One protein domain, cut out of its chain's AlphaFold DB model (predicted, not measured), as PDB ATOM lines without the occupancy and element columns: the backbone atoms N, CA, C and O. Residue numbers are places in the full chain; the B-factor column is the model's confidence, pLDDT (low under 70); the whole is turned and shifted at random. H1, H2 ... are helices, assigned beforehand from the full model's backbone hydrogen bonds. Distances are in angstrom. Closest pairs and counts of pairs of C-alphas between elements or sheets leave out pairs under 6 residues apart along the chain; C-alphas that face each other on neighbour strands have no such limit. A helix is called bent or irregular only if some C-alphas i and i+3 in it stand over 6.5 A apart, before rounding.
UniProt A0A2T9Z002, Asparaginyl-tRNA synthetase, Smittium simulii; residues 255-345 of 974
ATOM      1  N   VAL A 255      12.637  -5.702 -24.143       89.94
ATOM      2  CA  VAL A 255      12.570  -7.130 -23.785       89.94
ATOM      3  C   VAL A 255      12.229  -7.997 -25.004       89.94
ATOM      4  O   VAL A 255      11.270  -7.745 -25.733       89.94
ATOM      5  N   ASP A 256      12.991  -9.074 -25.195       87.00
ATOM      6  CA  ASP A 256      12.658 -10.189 -26.082       87.00
ATOM      7  C   ASP A 256      13.048 -11.542 -25.463       87.00
ATOM      8  O   ASP A 256      13.429 -11.616 -24.295       87.00
ATOM      9  N   THR A 257      12.933 -12.627 -26.234       85.69
ATOM     10  CA  THR A 257      13.242 -13.992 -25.785       85.69
ATOM     11  C   THR A 257      14.671 -14.155 -25.255       85.69
ATOM     12  O   THR A 257      14.875 -14.944 -24.335       85.69
ATOM     13  N   HIS A 258      15.656 -13.414 -25.774       86.19
ATOM     14  CA  HIS A 258      17.035 -13.491 -25.291       86.19
ATOM     15  C   HIS A 258      17.225 -12.671 -24.006       86.19
ATOM     16  O   HIS A 258      17.849 -13.146 -23.061       86.19
ATOM     17  N   VAL A 259      16.587 -11.500 -23.897       89.00
ATOM     18  CA  VAL A 259      16.558 -10.734 -22.632       89.00
ATOM     19  C   VAL A 259      15.818 -11.507 -21.526       89.00
ATOM     20  O   VAL A 259      16.251 -11.492 -20.377       89.00
ATOM     21  N   LEU A 260      14.768 -12.264 -21.868       90.00
ATOM     22  CA  LEU A 260      14.100 -13.224 -20.976       90.00
ATOM     23  C   LEU A 260      15.033 -14.374 -20.548       90.00
ATOM     24  O   LEU A 260      15.010 -14.769 -19.382       90.00
ATOM     25  N   GLN A 261      15.862 -14.904 -21.453       89.06
ATOM     26  CA  GLN A 261      16.860 -15.930 -21.119       89.06
ATOM     27  C   GLN A 261      17.932 -15.394 -20.162       89.06
ATOM     28  O   GLN A 261      18.210 -16.052 -19.163       89.06
ATOM     29  N   ILE A 262      18.479 -14.200 -20.421       89.62
ATOM     30  CA  ILE A 262      19.433 -13.521 -19.526       89.62
ATOM     31  C   ILE A 262      18.785 -13.287 -18.154       89.62
ATOM     32  O   ILE A 262      19.355 -13.673 -17.137       89.62
ATOM     33  N   ALA A 263      17.564 -12.738 -18.112       91.69
ATOM     34  CA  ALA A 263      16.838 -12.505 -16.862       91.69
ATOM     35  C   ALA A 263      16.695 -13.788 -16.024       91.69
ATOM     36  O   ALA A 263      16.996 -13.778 -14.832       91.69
ATOM     37  N   LYS A 264      16.306 -14.910 -16.644       91.31
ATOM     38  CA  LYS A 264      16.227 -16.210 -15.963       91.31
ATOM     39  C   LYS A 264      17.591 -16.696 -15.473       91.31
ATOM     40  O   LYS A 264      17.815 -16.769 -14.264       91.31
ATOM     41  N   ARG A 265      18.504 -16.940 -16.414       91.31
ATOM     42  CA  ARG A 265      19.808 -17.580 -16.203       91.31
ATOM     43  C   ARG A 265      20.682 -16.833 -15.195       91.31
ATOM     44  O   ARG A 265      21.293 -17.454 -14.324       91.31
ATOM     45  N   ASP A 266      20.740 -15.508 -15.316       90.94
ATOM     46  CA  ASP A 266      21.733 -14.688 -14.620       90.94
ATOM     47  C   ASP A 266      21.205 -14.034 -13.342       90.94
ATOM     48  O   ASP A 266      22.018 -13.649 -12.497       90.94
ATOM     49  N   TYR A 267      19.881 -13.935 -13.170       92.38
ATOM     50  CA  TYR A 267      19.269 -13.212 -12.049       92.38
ATOM     51  C   TYR A 267      18.239 -14.018 -11.244       92.38
ATOM     52  O   TYR A 267      18.106 -13.776 -10.041       92.38
ATOM     53  N   LEU A 268      17.530 -14.979 -11.845       90.19
ATOM     54  CA  LEU A 268      16.446 -15.711 -11.173       90.19
ATOM     55  C   LEU A 268      16.862 -17.129 -10.760       90.19
ATOM     56  O   LEU A 268      16.719 -17.488  -9.590       90.19
ATOM     57  N   ASP A 269      17.435 -17.919 -11.668       86.31
ATOM     58  CA  ASP A 269      17.780 -19.331 -11.428       86.31
ATOM     59  C   ASP A 269      18.863 -19.487 -10.340       86.31
ATOM     60  O   ASP A 269      18.828 -20.401  -9.518       86.31
ATOM     61  N   ASN A 270      19.795 -18.533 -10.273       84.50
ATOM     62  CA  ASN A 270      20.847 -18.440  -9.253       84.50
ATOM     63  C   ASN A 270      20.426 -17.652  -7.987       84.50
ATOM     64  O   ASN A 270      21.237 -17.460  -7.068       84.50
ATOM     65  N   GLN A 271      19.174 -17.179  -7.936       89.00
ATOM     66  CA  GLN A 271      18.620 -16.316  -6.887       89.00
ATOM     67  C   GLN A 271      19.439 -15.030  -6.654       89.00
ATOM     68  O   GLN A 271      19.558 -14.575  -5.520       89.00
ATOM     69  N   LEU A 272      20.069 -14.458  -7.684       91.06
ATOM     70  CA  LEU A 272      20.875 -13.242  -7.537       91.06
ATOM     71  C   LEU A 272      20.009 -11.985  -7.374       91.06
ATOM     72  O   LEU A 272      20.322 -11.160  -6.525       91.06
ATOM     73  N   PHE A 273      18.893 -11.863  -8.101       93.31
ATOM     74  CA  PHE A 273      17.988 -10.712  -7.993       93.31
ATOM     75  C   PHE A 273      17.492 -10.503  -6.560       93.31
ATOM     76  O   PHE A 273      17.627  -9.404  -6.029       93.31
ATOM     77  N   ILE A 274      16.989 -11.556  -5.903       89.81
ATOM     78  CA  ILE A 274      16.487 -11.436  -4.528       89.81
ATOM     79  C   ILE A 274      17.609 -11.052  -3.550       89.81
ATOM     80  O   ILE A 274      17.404 -10.149  -2.750       89.81
ATOM     81  N   LYS A 275      18.822 -11.606  -3.708       89.94
ATOM     82  CA  LYS A 275      19.998 -11.243  -2.894       89.94
ATOM     83  C   LYS A 275      20.410  -9.780  -3.066       89.94
ATOM     84  O   LYS A 275      20.793  -9.155  -2.087       89.94
ATOM     85  N   ILE A 276      20.338  -9.229  -4.282       89.94
ATOM     86  CA  ILE A 276      20.634  -7.807  -4.538       89.94
ATOM     87  C   ILE A 276      19.615  -6.919  -3.811       89.94
ATOM     88  O   ILE A 276      19.995  -5.939  -3.173       89.94
ATOM     89  N   ILE A 277      18.327  -7.279  -3.852       89.62
ATOM     90  CA  ILE A 277      17.284  -6.545  -3.124       89.62
ATOM     91  C   ILE A 277      17.492  -6.673  -1.609       89.62
ATOM     92  O   ILE A 277      17.602  -5.649  -0.945       89.62
ATOM     93  N   GLU A 278      17.664  -7.884  -1.075       85.69
ATOM     94  CA  GLU A 278      17.943  -8.136   0.349       85.69
ATOM     95  C   GLU A 278      19.191  -7.382   0.847       85.69
ATOM     96  O   GLU A 278      19.170  -6.788   1.923       85.69
ATOM     97  N   GLN A 279      20.267  -7.321   0.054       83.56
ATOM     98  CA  GLN A 279      21.461  -6.541   0.395       83.56
ATOM     99  C   GLN A 279      21.203  -5.030   0.403       83.56
ATOM    100  O   GLN A 279      21.774  -4.333   1.238       83.56
ATOM    101  N   ARG A 280      20.323  -4.506  -0.462       82.56
ATOM    102  CA  ARG A 280      19.882  -3.100  -0.392       82.56
ATOM    103  C   ARG A 280      19.031  -2.831   0.844       82.56
ATOM    104  O   ARG A 280      19.209  -1.787   1.465       82.56
ATOM    105  N   CYS A 281      18.183  -3.779   1.240       76.31
ATOM    106  CA  CYS A 281      17.411  -3.707   2.483       76.31
ATOM    107  C   CYS A 281      18.298  -3.637   3.736       76.31
ATOM    108  O   CYS A 281      17.904  -3.031   4.723       76.31
ATOM    109  N   LEU A 282      19.493  -4.236   3.696       73.88
ATOM    110  CA  LEU A 282      20.457  -4.241   4.804       73.88
ATOM    111  C   LEU A 282      21.380  -3.005   4.850       73.88
ATOM    112  O   LEU A 282      22.110  -2.840   5.824       73.88
ATOM    113  N   LYS A 283      21.382  -2.149   3.817       70.81
ATOM    114  CA  LYS A 283      22.273  -0.973   3.695       70.81
ATOM    115  C   LYS A 283      21.630   0.359   4.135       70.81
ATOM    116  O   LYS A 283      22.234   1.402   3.900       70.81
ATOM    117  N   SER A 284      20.403   0.368   4.668       62.66
ATOM    118  CA  SER A 284      19.600   1.598   4.792       62.66
ATOM    119  C   SER A 284      18.496   1.512   5.854       62.66
ATOM    120  O   SER A 284      17.857   0.476   6.017       62.66
ATOM    121  N   ASP A 285      18.236   2.627   6.540       59.44
ATOM    122  CA  ASP A 285      17.478   2.689   7.802       59.44
ATOM    123  C   ASP A 285      15.933   2.645   7.665       59.44
ATOM    124  O   ASP A 285      15.210   2.745   8.656       59.44
ATOM    125  N   TYR A 286      15.392   2.490   6.448       56.66
ATOM    126  CA  TYR A 286      13.958   2.668   6.137       56.66
ATOM    127  C   TYR A 286      13.196   1.350   5.876       56.66
ATOM    128  O   TYR A 286      12.841   1.028   4.739       56.66
ATOM    129  N   SER A 287      12.905   0.583   6.931       59.00
ATOM    130  CA  SER A 287      12.385  -0.799   6.845       59.00
ATOM    131  C   SER A 287      11.110  -1.007   5.997       59.00
ATOM    132  O   SER A 287      11.060  -1.956   5.208       59.00
ATOM    133  N   ASP A 288      10.093  -0.142   6.098       59.81
ATOM    134  CA  ASP A 288       8.816  -0.304   5.371       59.81
ATOM    135  C   ASP A 288       8.969  -0.219   3.840       59.81
ATOM    136  O   ASP A 288       8.325  -0.965   3.097       59.81
ATOM    137  N   TYR A 289       9.861   0.648   3.347       62.19
ATOM    138  CA  TYR A 289      10.166   0.756   1.914       62.19
ATOM    139  C   TYR A 289      10.732  -0.568   1.376       62.19
ATOM    140  O   TYR A 289      10.365  -1.038   0.295       62.19
ATOM    141  N   TYR A 290      11.567  -1.222   2.183       63.41
ATOM    142  CA  TYR A 290      12.256  -2.454   1.827       63.41
ATOM    143  C   TYR A 290      11.385  -3.708   1.853       63.41
ATOM    144  O   TYR A 290      11.599  -4.593   1.018       63.41
ATOM    145  N   LYS A 291      10.352  -3.773   2.705       67.12
ATOM    146  CA  LYS A 291       9.353  -4.854   2.632       67.12
ATOM    147  C   LYS A 291       8.650  -4.845   1.266       67.12
ATOM    148  O   LYS A 291       8.675  -5.847   0.552       67.12
ATOM    149  N   ASN A 292       8.158  -3.679   0.840       74.88
ATOM    150  CA  ASN A 292       7.472  -3.498  -0.448       74.88
ATOM    151  C   ASN A 292       8.367  -3.808  -1.670       74.88
ATOM    152  O   ASN A 292       7.898  -4.367  -2.667       74.88
ATOM    153  N   LEU A 293       9.664  -3.485  -1.590       78.81
ATOM    154  CA  LEU A 293      10.680  -3.851  -2.590       78.81
ATOM    155  C   LEU A 293      10.914  -5.367  -2.658       78.81
ATOM    156  O   LEU A 293      10.961  -5.936  -3.749       78.81
ATOM    157  N   THR A 294      11.024  -6.023  -1.503       82.75
ATOM    158  CA  THR A 294      11.262  -7.470  -1.398       82.75
ATOM    159  C   THR A 294      10.060  -8.270  -1.902       82.75
ATOM    160  O   THR A 294      10.223  -9.246  -2.635       82.75
ATOM    161  N   ASP A 295       8.842  -7.835  -1.580       84.00
ATOM    162  CA  ASP A 295       7.618  -8.500  -2.032       84.00
ATOM    163  C   ASP A 295       7.356  -8.244  -3.530       84.00
ATOM    164  O   ASP A 295       7.053  -9.187  -4.265       84.00
ATOM    165  N   SER A 296       7.656  -7.038  -4.040       86.62
ATOM    166  CA  SER A 296       7.744  -6.779  -5.491       86.62
ATOM    167  C   SER A 296       8.745  -7.696  -6.205       86.62
ATOM    168  O   SER A 296       8.499  -8.107  -7.339       86.62
ATOM    169  N   ALA A 297       9.878  -8.022  -5.575       88.94
ATOM    170  CA  ALA A 297      10.871  -8.915  -6.164       88.94
ATOM    171  C   ALA A 297      10.361 -10.366  -6.235       88.94
ATOM    172  O   ALA A 297      10.492 -11.010  -7.277       88.94
ATOM    173  N   LYS A 298       9.709 -10.863  -5.172       89.50
ATOM    174  CA  LYS A 298       9.052 -12.188  -5.150       89.50
ATOM    175  C   LYS A 298       7.971 -12.312  -6.227       89.50
ATOM    176  O   LYS A 298       7.904 -13.338  -6.904       89.50
ATOM    177  N   GLU A 299       7.158 -11.272  -6.418       90.94
ATOM    178  CA  GLU A 299       6.133 -11.219  -7.466       90.94
ATOM    179  C   GLU A 299       6.754 -11.349  -8.870       90.94
ATOM    180  O   GLU A 299       6.340 -12.198  -9.661       90.94
ATOM    181  N   ILE A 300       7.805 -10.575  -9.160       91.31
ATOM    182  CA  ILE A 300       8.551 -10.646 -10.427       91.31
ATOM    183  C   ILE A 300       9.124 -12.053 -10.656       91.31
ATOM    184  O   ILE A 300       8.956 -12.606 -11.743       91.31
ATOM    185  N   ILE A 301       9.746 -12.664  -9.641       91.12
ATOM    186  CA  ILE A 301      10.292 -14.032  -9.721       91.12
ATOM    187  C   ILE A 301       9.178 -15.038 -10.068       91.12
ATOM    188  O   ILE A 301       9.349 -15.874 -10.957       91.12
ATOM    189  N   LYS A 302       8.013 -14.926  -9.415       89.12
ATOM    190  CA  LYS A 302       6.819 -15.760  -9.647       89.12
ATOM    191  C   LYS A 302       6.276 -15.610 -11.076       89.12
ATOM    192  O   LYS A 302       5.962 -16.618 -11.706       89.12
ATOM    193  N   ILE A 303       6.214 -14.383 -11.606       89.44
ATOM    194  CA  ILE A 303       5.762 -14.093 -12.979       89.44
ATOM    195  C   ILE A 303       6.750 -14.638 -14.022       89.44
ATOM    196  O   ILE A 303       6.340 -15.288 -14.984       89.44
ATOM    197  N   VAL A 304       8.050 -14.380 -13.853       88.19
ATOM    198  CA  VAL A 304       9.047 -14.668 -14.896       88.19
ATOM    199  C   VAL A 304       9.474 -16.139 -14.898       88.19
ATOM    200  O   VAL A 304       9.650 -16.699 -15.979       88.19
ATOM    201  N   ASN A 305       9.570 -16.828 -13.754       83.38
ATOM    202  CA  ASN A 305      10.011 -18.233 -13.740       83.38
ATOM    203  C   ASN A 305       9.081 -19.158 -14.546       83.38
ATOM    204  O   ASN A 305       9.570 -20.007 -15.296       83.38
ATOM    205  N   GLY A 306       7.762 -18.939 -14.506       75.06
ATOM    206  CA  GLY A 306       6.791 -19.692 -15.315       75.06
ATOM    207  C   GLY A 306       6.825 -19.406 -16.828       75.06
ATOM    208  O   GLY A 306       6.215 -20.142 -17.603       75.06
ATOM    209  N   ALA A 307       7.533 -18.363 -17.276       79.19
ATOM    210  CA  ALA A 307       7.507 -17.897 -18.662       79.19
ATOM    211  C   ALA A 307       8.093 -18.901 -19.673       79.19
ATOM    212  O   ALA A 307       9.246 -19.325 -19.541       79.19
ATOM    213  N   LYS A 308       7.337 -19.187 -20.743       73.69
ATOM    214  CA  LYS A 308       7.838 -19.817 -21.984       73.69
ATOM    215  C   LYS A 308       7.960 -18.832 -23.157       73.69
ATOM    216  O   LYS A 308       8.749 -19.065 -24.063       73.69
ATOM    217  N   THR A 309       7.206 -17.734 -23.131       81.25
ATOM    218  CA  THR A 309       7.199 -16.657 -24.136       81.25
ATOM    219  C   THR A 309       7.082 -15.300 -23.438       81.25
ATOM    220  O   THR A 309       6.692 -15.233 -22.271       81.25
ATOM    221  N   VAL A 310       7.423 -14.205 -24.125       86.00
ATOM    222  CA  VAL A 310       7.284 -12.844 -23.577       86.00
ATOM    223  C   VAL A 310       5.848 -12.349 -23.787       86.00
ATOM    224  O   VAL A 310       5.490 -11.915 -24.878       86.00
ATOM    225  N   THR A 311       5.021 -12.411 -22.741       88.44
ATOM    226  CA  THR A 311       3.722 -11.710 -22.677       88.44
ATOM    227  C   THR A 311       3.895 -10.315 -22.073       88.44
ATOM    228  O   THR A 311       4.926 -10.035 -21.463       88.44
ATOM    229  N   THR A 312       2.887  -9.442 -22.166       84.94
ATOM    230  CA  THR A 312       2.921  -8.080 -21.592       84.94
ATOM    231  C   THR A 312       3.273  -8.062 -20.097       84.94
ATOM    232  O   THR A 312       4.069  -7.234 -19.661       84.94
ATOM    233  N   ASN A 313       2.757  -9.013 -19.311       86.56
ATOM    234  CA  ASN A 313       3.047  -9.092 -17.875       86.56
ATOM    235  C   ASN A 313       4.507  -9.501 -17.617       86.56
ATOM    236  O   ASN A 313       5.157  -8.945 -16.737       86.56
ATOM    237  N   ILE A 314       5.039 -10.434 -18.414       89.88
ATOM    238  CA  ILE A 314       6.436 -10.890 -18.331       89.88
ATOM    239  C   ILE A 314       7.391  -9.786 -18.807       89.88
ATOM    240  O   ILE A 314       8.426  -9.566 -18.184       89.88
ATOM    241  N   TYR A 315       7.013  -9.050 -19.858       91.06
ATOM    242  CA  TYR A 315       7.716  -7.864 -20.345       91.06
ATOM    243  C   TYR A 315       7.870  -6.838 -19.215       91.06
ATOM    244  O   TYR A 315       8.986  -6.502 -18.826       91.06
ATOM    245  N   ASN A 316       6.748  -6.407 -18.628       89.62
ATOM    246  CA  ASN A 316       6.729  -5.399 -17.571       89.62
ATOM    247  C   ASN A 316       7.461  -5.868 -16.302       89.62
ATOM    248  O   ASN A 316       8.165  -5.073 -15.681       89.62
ATOM    249  N   ALA A 317       7.354  -7.152 -15.938       92.19
ATOM    250  CA  ALA A 317       8.092  -7.728 -14.815       92.19
ATOM    251  C   ALA A 317       9.615  -7.688 -15.040       92.19
ATOM    252  O   ALA A 317      10.348  -7.314 -14.126       92.19
ATOM    253  N   ILE A 318      10.097  -7.994 -16.250       93.25
ATOM    254  CA  ILE A 318      11.524  -7.898 -16.601       93.25
ATOM    255  C   ILE A 318      11.987  -6.435 -16.623       93.25
ATOM    256  O   ILE A 318      13.037  -6.130 -16.056       93.25
ATOM    257  N   SER A 319      11.204  -5.512 -17.193       90.62
ATOM    258  CA  SER A 319      11.531  -4.079 -17.158       90.62
ATOM    259  C   SER A 319      11.640  -3.558 -15.713       90.62
ATOM    260  O   SER A 319      12.617  -2.892 -15.367       90.62
ATOM    261  N   LYS A 320      10.691  -3.931 -14.839       91.44
ATOM    262  CA  LYS A 320      10.717  -3.606 -13.401       91.44
ATOM    263  C   LYS A 320      11.924  -4.252 -12.699       91.44
ATOM    264  O   LYS A 320      12.571  -3.579 -11.906       91.44
ATOM    265  N   MET A 321      12.287  -5.495 -13.037       93.75
ATOM    266  CA  MET A 321      13.460  -6.198 -12.487       93.75
ATOM    267  C   MET A 321      14.771  -5.452 -12.770       93.75
ATOM    268  O   MET A 321      15.507  -5.121 -11.845       93.75
ATOM    269  N   PHE A 322      15.056  -5.150 -14.041       93.81
ATOM    270  CA  PHE A 322      16.288  -4.455 -14.428       93.81
ATOM    271  C   PHE A 322      16.337  -3.025 -13.865       93.81
ATOM    272  O   PHE A 322      17.409  -2.586 -13.455       93.81
ATOM    273  N   PHE A 323      15.203  -2.319 -13.758       91.94
ATOM    274  CA  PHE A 323      15.132  -1.029 -13.057       91.94
ATOM    275  C   PHE A 323      15.421  -1.164 -11.551       91.94
ATOM    276  O   PHE A 323      16.222  -0.406 -11.010       91.94
ATOM    277  N   MET A 324      14.855  -2.173 -10.876       90.38
ATOM    278  CA  MET A 324      15.119  -2.452  -9.456       90.38
ATOM    279  C   MET A 324      16.582  -2.839  -9.168       90.38
ATOM    280  O   MET A 324      17.028  -2.660  -8.036       90.38
ATOM    281  N   ILE A 325      17.338  -3.328 -10.161       90.44
ATOM    282  CA  ILE A 325      18.779  -3.625 -10.047       90.44
ATOM    283  C   ILE A 325      19.633  -2.398 -10.418       90.44
ATOM    284  O   ILE A 325      20.444  -1.945  -9.611       90.44
ATOM    285  N   PHE A 326      19.454  -1.824 -11.608       91.75
ATOM    286  CA  PHE A 326      20.394  -0.855 -12.197       91.75
ATOM    287  C   PHE A 326      19.927   0.613 -12.157       91.75
ATOM    288  O   PHE A 326      20.665   1.501 -12.593       91.75
ATOM    289  N   GLY A 327      18.731   0.876 -11.620       89.81
ATOM    290  CA  GLY A 327      18.162   2.213 -11.452       89.81
ATOM    291  C   GLY A 327      17.793   2.891 -12.772       89.81
ATOM    292  O   GLY A 327      17.445   2.239 -13.752       89.81
ATOM    293  N   GLU A 328      17.897   4.220 -12.800       89.19
ATOM    294  CA  GLU A 328      17.564   5.081 -13.945       89.19
ATOM    295  C   GLU A 328      18.234   4.653 -15.266       89.19
ATOM    296  O   GLU A 328      17.620   4.748 -16.321       89.19
ATOM    297  N   TYR A 329      19.465   4.134 -15.222       92.00
ATOM    298  CA  TYR A 329      20.253   3.773 -16.411       92.00
ATOM    299  C   TYR A 329      20.139   2.280 -16.783       92.00
ATOM    300  O   TYR A 329      21.024   1.717 -17.431       92.00
ATOM    301  N   CYS A 330      19.063   1.610 -16.366       92.19
ATOM    302  CA  CYS A 330      18.895   0.167 -16.530       92.19
ATOM    303  C   CYS A 330      18.815  -0.323 -17.984       92.19
ATOM    304  O   CYS A 330      19.265  -1.437 -18.249       92.19
ATOM    305  N   GLY A 331      18.334   0.487 -18.935       91.69
ATOM    306  CA  GLY A 331      18.378   0.153 -20.365       91.69
ATOM    307  C   GLY A 331      19.808   0.118 -20.915       91.69
ATOM    308  O   GLY A 331      20.166  -0.752 -21.712       91.69
ATOM    309  N   TRP A 332      20.673   1.007 -20.417       91.69
ATOM    310  CA  TRP A 332      22.101   1.007 -20.744       91.69
ATOM    311  C   TRP A 332      22.803  -0.205 -20.116       91.69
ATOM    312  O   TRP A 332      23.496  -0.937 -20.819       91.69
ATOM    313  N   ALA A 333      22.562  -0.489 -18.831       91.69
ATOM    314  CA  ALA A 333      23.100  -1.680 -18.165       91.69
ATOM    315  C   ALA A 333      22.681  -2.983 -18.878       91.69
ATOM    316  O   ALA A 333      23.515  -3.845 -19.159       91.69
ATOM    317  N   GLN A 334      21.402  -3.101 -19.252       91.94
ATOM    318  CA  GLN A 334      20.889  -4.226 -20.034       91.94
ATOM    319  C   GLN A 334      21.562  -4.324 -21.412       91.94
ATOM    320  O   GLN A 334      21.893  -5.431 -21.836       91.94
ATOM    321  N   THR A 335      21.825  -3.195 -22.081       89.50
ATOM    322  CA  THR A 335      22.563  -3.158 -23.356       89.50
ATOM    323  C   THR A 335      23.983  -3.712 -23.202       89.50
ATOM    324  O   THR A 335      24.392  -4.552 -24.000       89.50
ATOM    325  N   VAL A 336      24.717  -3.319 -22.153       89.44
ATOM    326  CA  VAL A 336      26.073  -3.833 -21.866       89.44
ATOM    327  C   VAL A 336      26.059  -5.351 -21.653       89.44
ATOM    328  O   VAL A 336      26.845  -6.070 -22.270       89.44
ATOM    329  N   LEU A 337      25.140  -5.852 -20.823       88.44
ATOM    330  CA  LEU A 337      25.009  -7.284 -20.528       88.44
ATOM    331  C   LEU A 337      24.656  -8.099 -21.783       88.44
ATOM    332  O   LEU A 337      25.274  -9.129 -22.042       88.44
ATOM    333  N   PHE A 338      23.718  -7.604 -22.594       87.81
ATOM    334  CA  PHE A 338      23.291  -8.207 -23.862       87.81
ATOM    335  C   PHE A 338      24.425  -8.253 -24.899       87.81
ATOM    336  O   PHE A 338      24.671  -9.295 -25.504       87.81
ATOM    337  N   VAL A 339      25.171  -7.154 -25.070       83.75
ATOM    338  CA  VAL A 339      26.347  -7.096 -25.959       83.75
ATOM    339  C   VAL A 339      27.453  -8.054 -25.494       83.75
ATOM    340  O   VAL A 339      28.117  -8.670 -26.327       83.75
ATOM    341  N   ASN A 340      27.632  -8.224 -24.181       81.19
ATOM    342  CA  ASN A 340      28.619  -9.138 -23.606       81.19
ATOM    343  C   ASN A 340      28.247 -10.632 -23.743       81.19
ATOM    344  O   ASN A 340      29.167 -11.450 -23.873       81.19
ATOM    345  N   ASP A 341      26.954 -10.989 -23.711       81.31
ATOM    346  CA  ASP A 341      26.482 -12.378 -23.874       81.31
ATOM    347  C   ASP A 341      26.529 -12.853 -25.336       81.31
ATOM    348  O   ASP A 341      26.781 -14.028 -25.622       81.31
ATOM    349  N   ILE A 342      26.351 -11.930 -26.287       73.62
ATOM    350  CA  ILE A 342      26.497 -12.229 -27.712       73.62
ATOM    351  C   ILE A 342      27.953 -12.598 -28.020       73.62
ATOM    352  O   ILE A 342      28.889 -11.824 -27.805       73.62
ATOM    353  N   LYS A 343      28.136 -13.792 -28.601       57.81
ATOM    354  CA  LYS A 343      29.430 -14.331 -29.046       57.81
ATOM    355  C   LYS A 343      30.043 -13.463 -30.147       57.81
ATOM    356  O   LYS A 343      29.839 -13.703 -31.336       57.81
ATOM    357  N   THR A 344      30.812 -12.463 -29.740       47.16
ATOM    358  CA  THR A 344      31.583 -11.603 -30.634       47.16
ATOM    359  C   THR A 344      32.756 -12.377 -31.245       47.16
ATOM    360  O   THR A 344      33.429 -13.119 -30.522       47.16
ATOM    361  N   PRO A 345      33.049 -12.219 -32.551       36.81
ATOM    362  CA  PRO A 345      34.278 -12.745 -33.136       36.81
ATOM    363  C   PRO A 345      35.483 -12.152 -32.404       36.81
ATOM    364  O   PRO A 345      35.610 -10.934 -32.300       36.81
TER     365      PRO A 345
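AT A GLANCE: This is residues 255 to 345 of the 974 residues of the protein "Asparaginyl-tRNA synthetase" of Smittium simulii (UniProt A0A2T9Z002). A helical hairpin, H2 and H3, makes one end of the domain, with residues 283 to 288 sticking out. H4, sharply bent into an L, packs its first arm on both, and H1 and its second arm lie toward the other end. The printed part has 91 residues, four helices in chain order and no named strand: all helix, mostly crossed packing, compact, radius of gyration of the C-alphas 13.5 A, spans 46 by 27 by 22 A.

IN THESE COORDINATES: H1, residues 257 to 268, begins at C-alpha (13.242, -13.992, -25.785). H2 is residues 272 to 281; H3, 287 to 305, is 27.1 A long. H4, residues 312 to 341, is one helix by its hydrogen bonds but bent, C-alphas 325 and 328 being 9.6 A apart. Its arms are H4a, residues 312 to 325, and H4b, residues 328 to 341, which is irregular, with the C-alphas of residues 328 and 331 8.1 A apart; H4b ends at Asp 341, with C-alpha 341 at (26.482, -12.378, -23.874).

HOW THE PARTS SIT: H2 and H3, a hairpin, touch at a shallow tilt of 8 degrees, closest C-alphas Cys 281 and Tyr 290, 5.3 A. H3 and H4a, also a hairpin, touch at 44 degrees, a steep tilt, closest C-alphas Ile 300 and Ala 317, 5.3 A. H4a and H4b are about perpendicular, 80 degrees. H1 touches H3 with residues 264 to 268 alone, closest C-alphas Leu 268 and Ile 301, 6.5 A. Every O i to N i+4 pair is within hydrogen-bond range in H1, H2 and H4a, 14 of 15 in H3, 9 of 10 in H4b.

THE WHOLE: The farthest C-alphas, Asp 288 and Pro 345, are 47.8 A apart. The printed part has no cut and no long link. Residues 284 to 291 and 343 to 345 have pLDDT under 70.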